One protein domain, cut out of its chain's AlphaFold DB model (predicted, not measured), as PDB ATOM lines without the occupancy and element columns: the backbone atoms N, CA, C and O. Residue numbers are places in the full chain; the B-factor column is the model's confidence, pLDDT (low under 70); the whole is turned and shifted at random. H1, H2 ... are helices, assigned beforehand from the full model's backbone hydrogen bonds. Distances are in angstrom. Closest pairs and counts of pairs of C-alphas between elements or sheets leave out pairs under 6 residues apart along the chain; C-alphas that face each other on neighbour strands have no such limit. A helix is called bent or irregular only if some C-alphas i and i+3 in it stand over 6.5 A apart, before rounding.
ATOM      1  N   ILE A  45     -15.939  15.984  58.391       88.25
ATOM      2  CA  ILE A  45     -15.566  15.308  57.149       88.25
ATOM      3  C   ILE A  45     -16.129  16.095  55.965       88.25
ATOM      4  O   ILE A  45     -17.228  15.842  55.479       88.25
ATOM      5  N   GLY A  46     -15.335  17.044  55.468       88.00
ATOM      6  CA  GLY A  46     -15.619  17.719  54.203       88.00
ATOM      7  C   GLY A  46     -15.396  16.818  52.983       88.00
ATOM      8  O   GLY A  46     -14.829  15.725  53.078       88.00
ATOM      9  N   GLU A  47     -15.780  17.316  51.809       88.50
ATOM     10  CA  GLU A  47     -15.700  16.588  50.536       88.50
ATOM     11  C   GLU A  47     -14.302  16.021  50.248       88.50
ATOM     12  O   GLU A  47     -14.165  14.836  49.950       88.50
ATOM     13  N   GLN A  48     -13.250  16.829  50.408       89.88
ATOM     14  CA  GLN A  48     -11.872  16.393  50.168       89.88
ATOM     15  C   GLN A  48     -11.490  15.202  51.054       89.88
ATOM     16  O   GLN A  48     -10.996  14.187  50.561       89.88
ATOM     17  N   ARG A  49     -11.768  15.290  52.360       91.62
ATOM     18  CA  ARG A  49     -11.462  14.210  53.303       91.62
ATOM     19  C   ARG A  49     -12.279  12.959  53.000       91.62
ATOM     20  O   ARG A  49     -11.767  11.846  53.123       91.62
ATOM     21  N   PHE A  50     -13.529  13.127  52.575       91.56
ATOM     22  CA  PHE A  50     -14.370  12.013  52.157       91.56
ATOM     23  C   PHE A  50     -13.795  11.305  50.919       91.56
ATOM     24  O   PHE A  50     -13.650  10.081  50.928       91.56
ATOM     25  N   ARG A  51     -13.343  12.060  49.906       89.12
ATOM     26  CA  ARG A  51     -12.657  11.514  48.718       89.12
ATOM     27  C   ARG A  51     -11.354  10.797  49.068       89.12
ATOM     28  O   ARG A  51     -11.071   9.745  48.494       89.12
ATOM     29  N   GLU A  52     -10.571  11.320  50.009       90.62
ATOM     30  CA  GLU A  52      -9.351  10.661  50.500       90.62
ATOM     31  C   GLU A  52      -9.663   9.320  51.171       90.62
ATOM     32  O   GLU A  52      -9.025   8.310  50.863       90.62
ATOM     33  N   ASN A  53     -10.658   9.294  52.062       92.06
ATOM     34  CA  ASN A  53     -11.093   8.073  52.739       92.06
ATOM     35  C   ASN A  53     -11.564   7.024  51.725       92.06
ATOM     36  O   ASN A  53     -11.135   5.869  51.776       92.06
ATOM     37  N   PHE A  54     -12.388   7.440  50.763       90.56
ATOM     38  CA  PHE A  54     -12.881   6.572  49.704       90.56
ATOM     39  C   PHE A  54     -11.742   6.044  48.813       90.56
ATOM     40  O   PHE A  54     -11.666   4.848  48.531       90.56
ATOM     41  N   THR A  55     -10.790   6.903  48.439       87.94
ATOM     42  CA  THR A  55      -9.605   6.503  47.660       87.94
ATOM     43  C   THR A  55      -8.794   5.434  48.394       87.94
ATOM     44  O   THR A  55      -8.408   4.436  47.783       87.94
ATOM     45  N   ARG A  56      -8.583   5.586  49.710       91.69
ATOM     46  CA  ARG A  56      -7.884   4.583  50.536       91.69
ATOM     47  C   ARG A  56      -8.612   3.240  50.555       91.69
ATOM     48  O   ARG A  56      -7.958   2.204  50.463       91.69
ATOM     49  N   PHE A  57      -9.942   3.252  50.652       91.62
ATOM     50  CA  PHE A  57     -10.760   2.038  50.607       91.62
ATOM     51  C   PHE A  57     -10.589   1.301  49.271       91.62
ATOM     52  O   PHE A  57     -10.202   0.133  49.252       91.62
ATOM     53  N   ILE A  58     -10.767   2.000  48.146       89.44
ATOM     54  CA  ILE A  58     -10.652   1.413  46.802       89.44
ATOM     55  C   ILE A  58      -9.240   0.900  46.514       89.44
ATOM     56  O   ILE A  58      -9.089  -0.193  45.972       89.44
ATOM     57  N   GLN A  59      -8.197   1.626  46.931       88.56
ATOM     58  CA  GLN A  59      -6.808   1.173  46.793       88.56
ATOM     59  C   GLN A  59      -6.527  -0.149  47.521       88.56
ATOM     60  O   GLN A  59      -5.604  -0.864  47.133       88.56
ATOM     61  N   ARG A  60      -7.298  -0.480  48.565       92.00
ATOM     62  CA  ARG A  60      -7.140  -1.729  49.319       92.00
ATOM     63  C   ARG A  60      -8.051  -2.849  48.834       92.00
ATOM     64  O   ARG A  60      -7.614  -3.993  48.820       92.00
ATOM     65  N   VAL A  61      -9.282  -2.528  48.439       91.88
ATOM     66  CA  VAL A  61     -10.296  -3.520  48.049       91.88
ATOM     67  C   VAL A  61     -10.127  -3.995  46.609       91.88
ATOM     68  O   VAL A  61     -10.266  -5.187  46.353       91.88
ATOM     69  N   ILE A  62      -9.799  -3.099  45.671       88.69
ATOM     70  CA  ILE A  62      -9.751  -3.453  44.243       88.69
ATOM     71  C   ILE A  62      -8.732  -4.545  43.915       88.69
ATOM     72  O   ILE A  62      -9.133  -5.484  43.237       88.69
ATOM     73  N   PRO A  63      -7.481  -4.514  44.419       90.75
ATOM     74  CA  PRO A  63      -6.523  -5.580  44.119       90.75
ATOM     75  C   PRO A  63      -7.017  -6.969  44.542       90.75
ATOM     76  O   PRO A  63      -6.855  -7.935  43.808       90.75
ATOM     77  N   VAL A  64      -7.690  -7.061  45.695       94.69
ATOM     78  CA  VAL A  64      -8.248  -8.328  46.194       94.69
ATOM     79  C   VAL A  64      -9.417  -8.797  45.322       94.69
ATOM     80  O   VAL A  64      -9.540  -9.986  45.041       94.69
ATOM     81  N   ALA A  65     -10.277  -7.879  44.873       91.50
ATOM     82  CA  ALA A  65     -11.359  -8.214  43.951       91.50
ATOM     83  C   ALA A  65     -10.810  -8.713  42.601       91.50
ATOM     84  O   ALA A  65     -11.288  -9.722  42.088       91.50
ATOM     85  N   GLU A  66      -9.767  -8.065  42.074       90.25
ATOM     86  CA  GLU A  66      -9.077  -8.460  40.838       90.25
ATOM     87  C   GLU A  66      -8.450  -9.861  40.957       90.25
ATOM     88  O   GLU A  66      -8.665 -10.694  40.077       90.25
ATOM     89  N   GLU A  67      -7.753 -10.165  42.061       94.69
ATOM     90  CA  GLU A  67      -7.183 -11.499  42.337       94.69
ATOM     91  C   GLU A  67      -8.239 -12.615  42.321       94.69
ATOM     92  O   GLU A  67      -7.960 -13.749  41.925       94.69
ATOM     93  N   LEU A  68      -9.468 -12.290  42.725       96.44
ATOM     94  CA  LEU A  68     -10.598 -13.215  42.778       96.44
ATOM     95  C   LEU A  68     -11.475 -13.188  41.516       96.44
ATOM     96  O   LEU A  68     -12.490 -13.883  41.475       96.44
ATOM     97  N   ASN A  69     -11.101 -12.426  40.482       92.38
ATOM     98  CA  ASN A  69     -11.904 -12.195  39.271       92.38
ATOM     99  C   ASN A  69     -13.310 -11.624  39.564       92.38
ATOM    100  O   ASN A  69     -14.279 -11.930  38.867       92.38
ATOM    101  N   ILE A  70     -13.431 -10.792  40.599       91.00
ATOM    102  CA  ILE A  70     -14.662 -10.091  40.977       91.00
ATOM    103  C   ILE A  70     -14.635  -8.679  40.393       91.00
ATOM    104  O   ILE A  70     -13.705  -7.906  40.628       91.00
ATOM    105  N   MET A  71     -15.700  -8.309  39.683       85.62
ATOM    106  CA  MET A  71     -15.891  -6.943  39.203       85.62
ATOM    107  C   MET A  71     -16.643  -6.108  40.239       85.62
ATOM    108  O   MET A  71     -17.745  -6.459  40.657       85.62
ATOM    109  N   MET A  72     -16.047  -4.982  40.629       86.75
ATOM    110  CA  MET A  72     -16.652  -4.024  41.551       86.75
ATOM    111  C   MET A  72     -17.276  -2.868  40.772       86.75
ATOM    112  O   MET A  72     -16.620  -2.258  39.931       86.75
ATOM    113  N   CYS A  73     -18.513  -2.517  41.114       85.56
ATOM    114  CA  CYS A  73     -19.212  -1.351  40.580       85.56
ATOM    115  C   CYS A  73     -19.564  -0.396  41.724       85.56
ATOM    116  O   CYS A  73     -19.893  -0.836  42.825       85.56
ATOM    117  N   ILE A  74     -19.522   0.909  41.459       86.44
ATOM    118  CA  ILE A  74     -20.028   1.931  42.380       86.44
ATOM    119  C   ILE A  74     -21.395   2.417  41.897       86.44
ATOM    120  O   ILE A  74     -21.569   2.737  40.723       86.44
ATOM    121  N   HIS A  75     -22.361   2.464  42.810       87.00
ATOM    122  CA  HIS A  75     -23.650   3.096  42.562       87.00
ATOM    123  C   HIS A  75     -23.498   4.622  42.686       87.00
ATOM    124  O   HIS A  75     -22.826   5.072  43.619       87.00
ATOM    125  N   PRO A  76     -24.086   5.425  41.782       87.19
ATOM    126  CA  PRO A  76     -24.065   6.878  41.917       87.19
ATOM    127  C   PRO A  76     -24.812   7.339  43.173       87.19
ATOM    128  O   PRO A  76     -25.642   6.627  43.733       87.19
ATOM    129  N   ASP A  77     -24.533   8.549  43.627       88.88
ATOM    130  CA  ASP A  77     -25.306   9.151  44.708       88.88
ATOM    131  C   ASP A  77     -26.769   9.386  44.285       88.88
ATOM    132  O   ASP A  77     -27.030   9.845  43.174       88.88
ATOM    133  N   ASP A  78     -27.719   9.106  45.185       85.69
ATOM    134  CA  ASP A  78     -29.148   9.375  44.991       85.69
ATOM    135  C   ASP A  78     -29.739  10.088  46.230       85.69
ATOM    136  O   ASP A  78     -29.783   9.500  47.318       85.69
ATOM    137  N   PRO A  79     -30.140  11.367  46.117       89.00
ATOM    138  CA  PRO A  79     -29.964  12.219  44.941       89.00
ATOM    139  C   PRO A  79     -28.490  12.654  44.746       89.00
ATOM    140  O   PRO A  79     -27.742  12.743  45.726       89.00
ATOM    141  N   PRO A  80     -28.053  12.983  43.511       90.06
ATOM    142  CA  PRO A  80     -26.653  13.288  43.192       90.06
ATOM    143  C   PRO A  80     -26.262  14.743  43.523       90.06
ATOM    144  O   PRO A  80     -25.804  15.497  42.662       90.06
ATOM    145  N   PHE A  81     -26.484  15.179  44.764       88.88
ATOM    146  CA  PHE A  81     -26.047  16.486  45.266       88.88
ATOM    147  C   PHE A  81     -25.890  16.489  46.796       88.88
ATOM    148  O   PHE A  81     -26.519  15.673  47.475       88.88
ATOM    149  N   PRO A  82     -25.089  17.410  47.375       87.38
ATOM    150  CA  PRO A  82     -24.905  17.494  48.823       87.38
ATOM    151  C   PRO A  82     -26.231  17.686  49.565       87.38
ATOM    152  O   PRO A  82     -27.010  18.591  49.263       87.38
ATOM    153  N   LEU A  83     -26.470  16.847  50.568       86.75
ATOM    154  CA  LEU A  83     -27.722  16.801  51.314       86.75
ATOM    155  C   LEU A  83     -27.408  16.654  52.805       86.75
ATOM    156  O   LEU A  83     -26.519  15.895  53.181       86.75
ATOM    157  N   LEU A  84     -28.122  17.398  53.657       86.38
ATOM    158  CA  LEU A  84     -27.962  17.372  55.123       86.38
ATOM    159  C   LEU A  84     -26.533  17.685  55.614       86.38
ATOM    160  O   LEU A  84     -26.112  17.205  56.661       86.38
ATOM    161  N   GLY A  85     -25.784  18.493  54.857       83.75
ATOM    162  CA  GLY A  85     -24.399  18.852  55.182       83.75
ATOM    163  C   GLY A  85     -23.375  17.744  54.914       83.75
ATOM    164  O   GLY A  85     -22.201  17.928  55.223       83.75
ATOM    165  N   LEU A  86     -23.795  16.619  54.325       87.25
ATOM    166  CA  LEU A  86     -22.915  15.505  53.985       87.25
ATOM    167  C   LEU A  86     -22.337  15.657  52.569       87.25
ATOM    168  O   LEU A  86     -23.072  16.031  51.644       87.25
ATOM    169  N   PRO A  87     -21.047  15.328  52.366       88.19
ATOM    170  CA  PRO A  87     -20.465  15.282  51.034       88.19
ATOM    171  C   PRO A  87     -21.020  14.102  50.223       88.19
ATOM    172  O   PRO A  87     -21.250  13.013  50.747       88.19
ATOM    173  N   ARG A  88     -21.184  14.321  48.919       90.56
ATOM    174  CA  ARG A  88     -21.576  13.330  47.907       90.56
ATOM    175  C   ARG A  88     -20.540  13.409  46.783       90.56
ATOM    176  O   ARG A  88     -20.234  14.508  46.330       90.56
ATOM    177  N   ILE A  89     -19.904  12.288  46.435       90.12
ATOM    178  CA  ILE A  89     -18.666  12.261  45.618       90.12
ATOM    179  C   ILE A  89     -18.746  11.339  44.401       90.12
ATOM    180  O   ILE A  89     -17.740  11.158  43.722       90.12
ATOM    181  N   ALA A  90     -19.903  10.732  44.154       90.62
ATOM    182  CA  ALA A  90     -20.219   9.912  42.989       90.62
ATOM    183  C   ALA A  90     -21.483  10.477  42.314       90.62
ATOM    184  O   ALA A  90     -22.430   9.752  42.016       90.62
ATOM    185  N   SER A  91     -21.518  11.800  42.135       90.88
ATOM    186  CA  SER A  91     -22.714  12.555  41.739       90.88
ATOM    187  C   SER A  91     -22.647  13.072  40.300       90.88
ATOM    188  O   SER A  91     -23.669  13.232  39.638       90.88
ATOM    189  N   THR A  92     -21.446  13.335  39.786       89.31
ATOM    190  CA  THR A  92     -21.222  13.926  38.461       89.31
ATOM    191  C   THR A  92     -20.298  13.063  37.611       89.31
ATOM    192  O   THR A  92     -19.488  12.299  38.124       89.31
ATOM    193  N   VAL A  93     -20.331  13.241  36.289       85.75
ATOM    194  CA  VAL A  93     -19.381  12.571  35.377       85.75
ATOM    195  C   VAL A  93     -17.923  12.889  35.742       85.75
ATOM    196  O   VAL A  93     -17.057  12.020  35.657       85.75
ATOM    197  N   SER A  94     -17.648  14.117  36.199       85.62
ATOM    198  CA  SER A  94     -16.303  14.517  36.626       85.62
ATOM    199  C   SER A  94     -15.793  13.691  37.807       85.62
ATOM    200  O   SER A  94     -14.589  13.454  37.899       85.62
ATOM    201  N   ASP A  95     -16.684  13.226  38.684       83.94
ATOM    202  CA  ASP A  95     -16.308  12.359  39.797       83.94
ATOM    203  C   ASP A  95     -15.749  11.026  39.297       83.94
ATOM    204  O   ASP A  95     -14.706  10.569  39.773       83.94
ATOM    205  N   PHE A  96     -16.406  10.437  38.294       78.50
ATOM    206  CA  PHE A  96     -16.037   9.149  37.704       78.50
ATOM    207  C   PHE A  96     -14.759   9.212  36.864       78.50
ATOM    208  O   PHE A  96     -14.013   8.236  36.810       78.50
ATOM    209  N   ASN A  97     -14.460  10.372  36.281       74.75
ATOM    210  CA  ASN A  97     -13.229  10.599  35.523       74.75
ATOM    211  C   ASN A  97     -11.992  10.829  36.415       74.75
ATOM    212  O   ASN A  97     -10.869  10.796  35.916       74.75
ATOM    213  N   GLY A  98     -12.182  11.067  37.718       68.81
ATOM    214  CA  GLY A  98     -11.108  11.250  38.697       68.81
ATOM    215  C   GLY A  98     -10.634   9.937  39.335       68.81
ATOM    216  O   GLY A  98     -10.446   8.920  38.667       68.81
ATOM    217  N   SER A  99     -10.465   9.931  40.664       60.38
ATOM    218  CA  SER A  99     -10.019   8.752  41.436       60.38
ATOM    219  C   SER A  99     -10.904   7.509  41.250       60.38
ATOM    220  O   SER A  99     -10.450   6.386  41.478       60.38
ATOM    221  N   LEU A 100     -12.158   7.695  40.825       63.75
ATOM    222  CA  LEU A 100     -13.128   6.632  40.556       63.75
ATOM    223  C   LEU A 100     -12.885   5.881  39.242       63.75
ATOM    224  O   LEU A 100     -13.387   4.767  39.096       63.75
ATOM    225  N   HIS A 101     -12.062   6.399  38.325       66.44
ATOM    226  CA  HIS A 101     -11.776   5.730  37.051       66.44
ATOM    227  C   HIS A 101     -11.209   4.310  37.257       66.44
ATOM    228  O   HIS A 101     -11.379   3.427  36.414       66.44
ATOM    229  N   ARG A 102     -10.559   4.041  38.398       62.59
ATOM    230  CA  ARG A 102     -10.050   2.703  38.746       62.59
ATOM    231  C   ARG A 102     -11.153   1.642  38.880       62.59
ATOM    232  O   ARG A 102     -10.878   0.485  38.600       62.59
ATOM    233  N   LEU A 103     -12.377   2.033  39.244       62.09
ATOM    234  CA  LEU A 103     -13.549   1.146  39.293       62.09
ATOM    235  C   LEU A 103     -14.166   0.904  37.908       62.09
ATOM    236  O   LEU A 103     -14.798  -0.118  37.686       62.09
ATOM    237  N   HIS A 104     -13.977   1.828  36.964       55.09
ATOM    238  CA  HIS A 104     -14.621   1.762  35.651       55.09
ATOM    239  C   HIS A 104     -13.898   0.838  34.650       55.09
ATOM    240  O   HIS A 104     -14.468   0.472  33.626       55.09
ATOM    241  N   ARG A 105     -12.655   0.418  34.939       51.34
ATOM    242  CA  ARG A 105     -11.766  -0.273  33.980       51.34
ATOM    243  C   ARG A 105     -12.195  -1.678  33.523       51.34
ATOM    244  O   ARG A 105     -11.490  -2.244  32.697       51.34
ATOM    245  N   TYR A 106     -13.324  -2.214  33.987       43.97
ATOM    246  CA  TYR A 106     -13.821  -3.535  33.572       43.97
ATOM    247  C   TYR A 106     -15.282  -3.554  33.091       43.97
ATOM    248  O   TYR A 106     -15.795  -4.619  32.765       43.97
ATOM    249  N   ILE A 107     -15.958  -2.399  33.010       43.50
ATOM    250  CA  ILE A 107     -17.360  -2.340  32.540       43.50
ATOM    251  C   ILE A 107     -17.444  -2.228  31.009       43.50
ATOM    252  O   ILE A 107     -18.428  -2.650  30.407       43.50
ATOM    253  N   THR A 108     -16.400  -1.723  30.359       35.34
ATOM    254  CA  THR A 108     -16.299  -1.676  28.898       35.34
ATOM    255  C   THR A 108     -15.170  -2.593  28.451       35.34
ATOM    256  O   THR A 108     -13.999  -2.219  28.544       35.34
ATOM    257  N   GLY A 109     -15.539  -3.808  28.036       36.72
ATOM    258  CA  GLY A 109     -14.700  -4.634  27.167       36.72
ATOM    259  C   GLY A 109     -14.535  -4.004  25.791       36.72
ATOM    260  O   GLY A 109     -15.424  -3.215  25.394       36.72
TER     261      GLY A 109
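AT A GLANCE: This is residues 45 to 109 of the 109 residues of the protein "Mannonate dehydratase" of Bacteroidales bacterium (UniProt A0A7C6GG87). One long helix, H1, runs along the longest axis of an elongated shape, and the rest of the printed part folds back beside it: residues 68 to 92 return as a long loop past the length of H1, and two short helices, H2 and H3, then lead back the other way. The contacts between the helices are few, and the last residues trail off as a tail after H3. The printed part has 65 residues with three named helices, in the order H1, H2, H3, and no named strand; the class is all helix, though under half of the residues, 30 of 65, are in named elements. The whole is only just compact, close to loose, with a radius of gyration of the C-alphas of 12.6 A, and the C-alphas span 37 by 22 by 17 A.

HOW THE PARTS SIT: H1, residues 47 to 67, touches no helix. It has a kink of 27 degrees near residue 57. It is irregular, but only just: C-alphas 60 and 63 are 6.50 A apart. H2, residues 93 to 97, follows after a long link of 25 residues, and H1 and H2 are apart. H3, residues 101 to 104, follows H2 after a tight link of 3 residues. H1 and H3 are close but not clearly touching; their closest C-alphas, those of Ile 62 and Leu 103, are 7.8 A apart. H2 and H3 are also close but not clearly touching, with the closest C-alphas, those of Phe 96 and His 104, 7.8 A apart. In H2 every O i to N i+4 pair is within hydrogen-bond range, and in H1 15 of 17 are; H3 is too short for such a pair, and its one O i to N i+3 pair is within range.

IN THESE COORDINATES: H1 begins at C-alpha 47, at (-15.700, 16.588, 50.536), and ends at C-alpha 67, at (-7.183, -11.499, 42.337), 30.5 A from first to last C-alpha. H2 measures 6.5 A from Val 93 to Asn 97. H3 measures 5.1 A from His 101 to His 104, whose C-alpha is at (-14.621, 1.762, 35.651).

THE WHOLE: The two C-alphas farthest apart are those of Leu 84 and Gly 109, at 38.0 A. The first and last printed C-alphas, those of Ile 45 and Gly 109, are 36.0 A apart. The printed part has no cut, and Gly 109 is the chain's last residue. The link from H1 to H2 is long; its C-alphas lie 6 to 20 A from the mean of all C-alphas. The mean pLDDT of the printed part is 82.4, with residues 98 to 109 under 70 and a mean of 62 in H3.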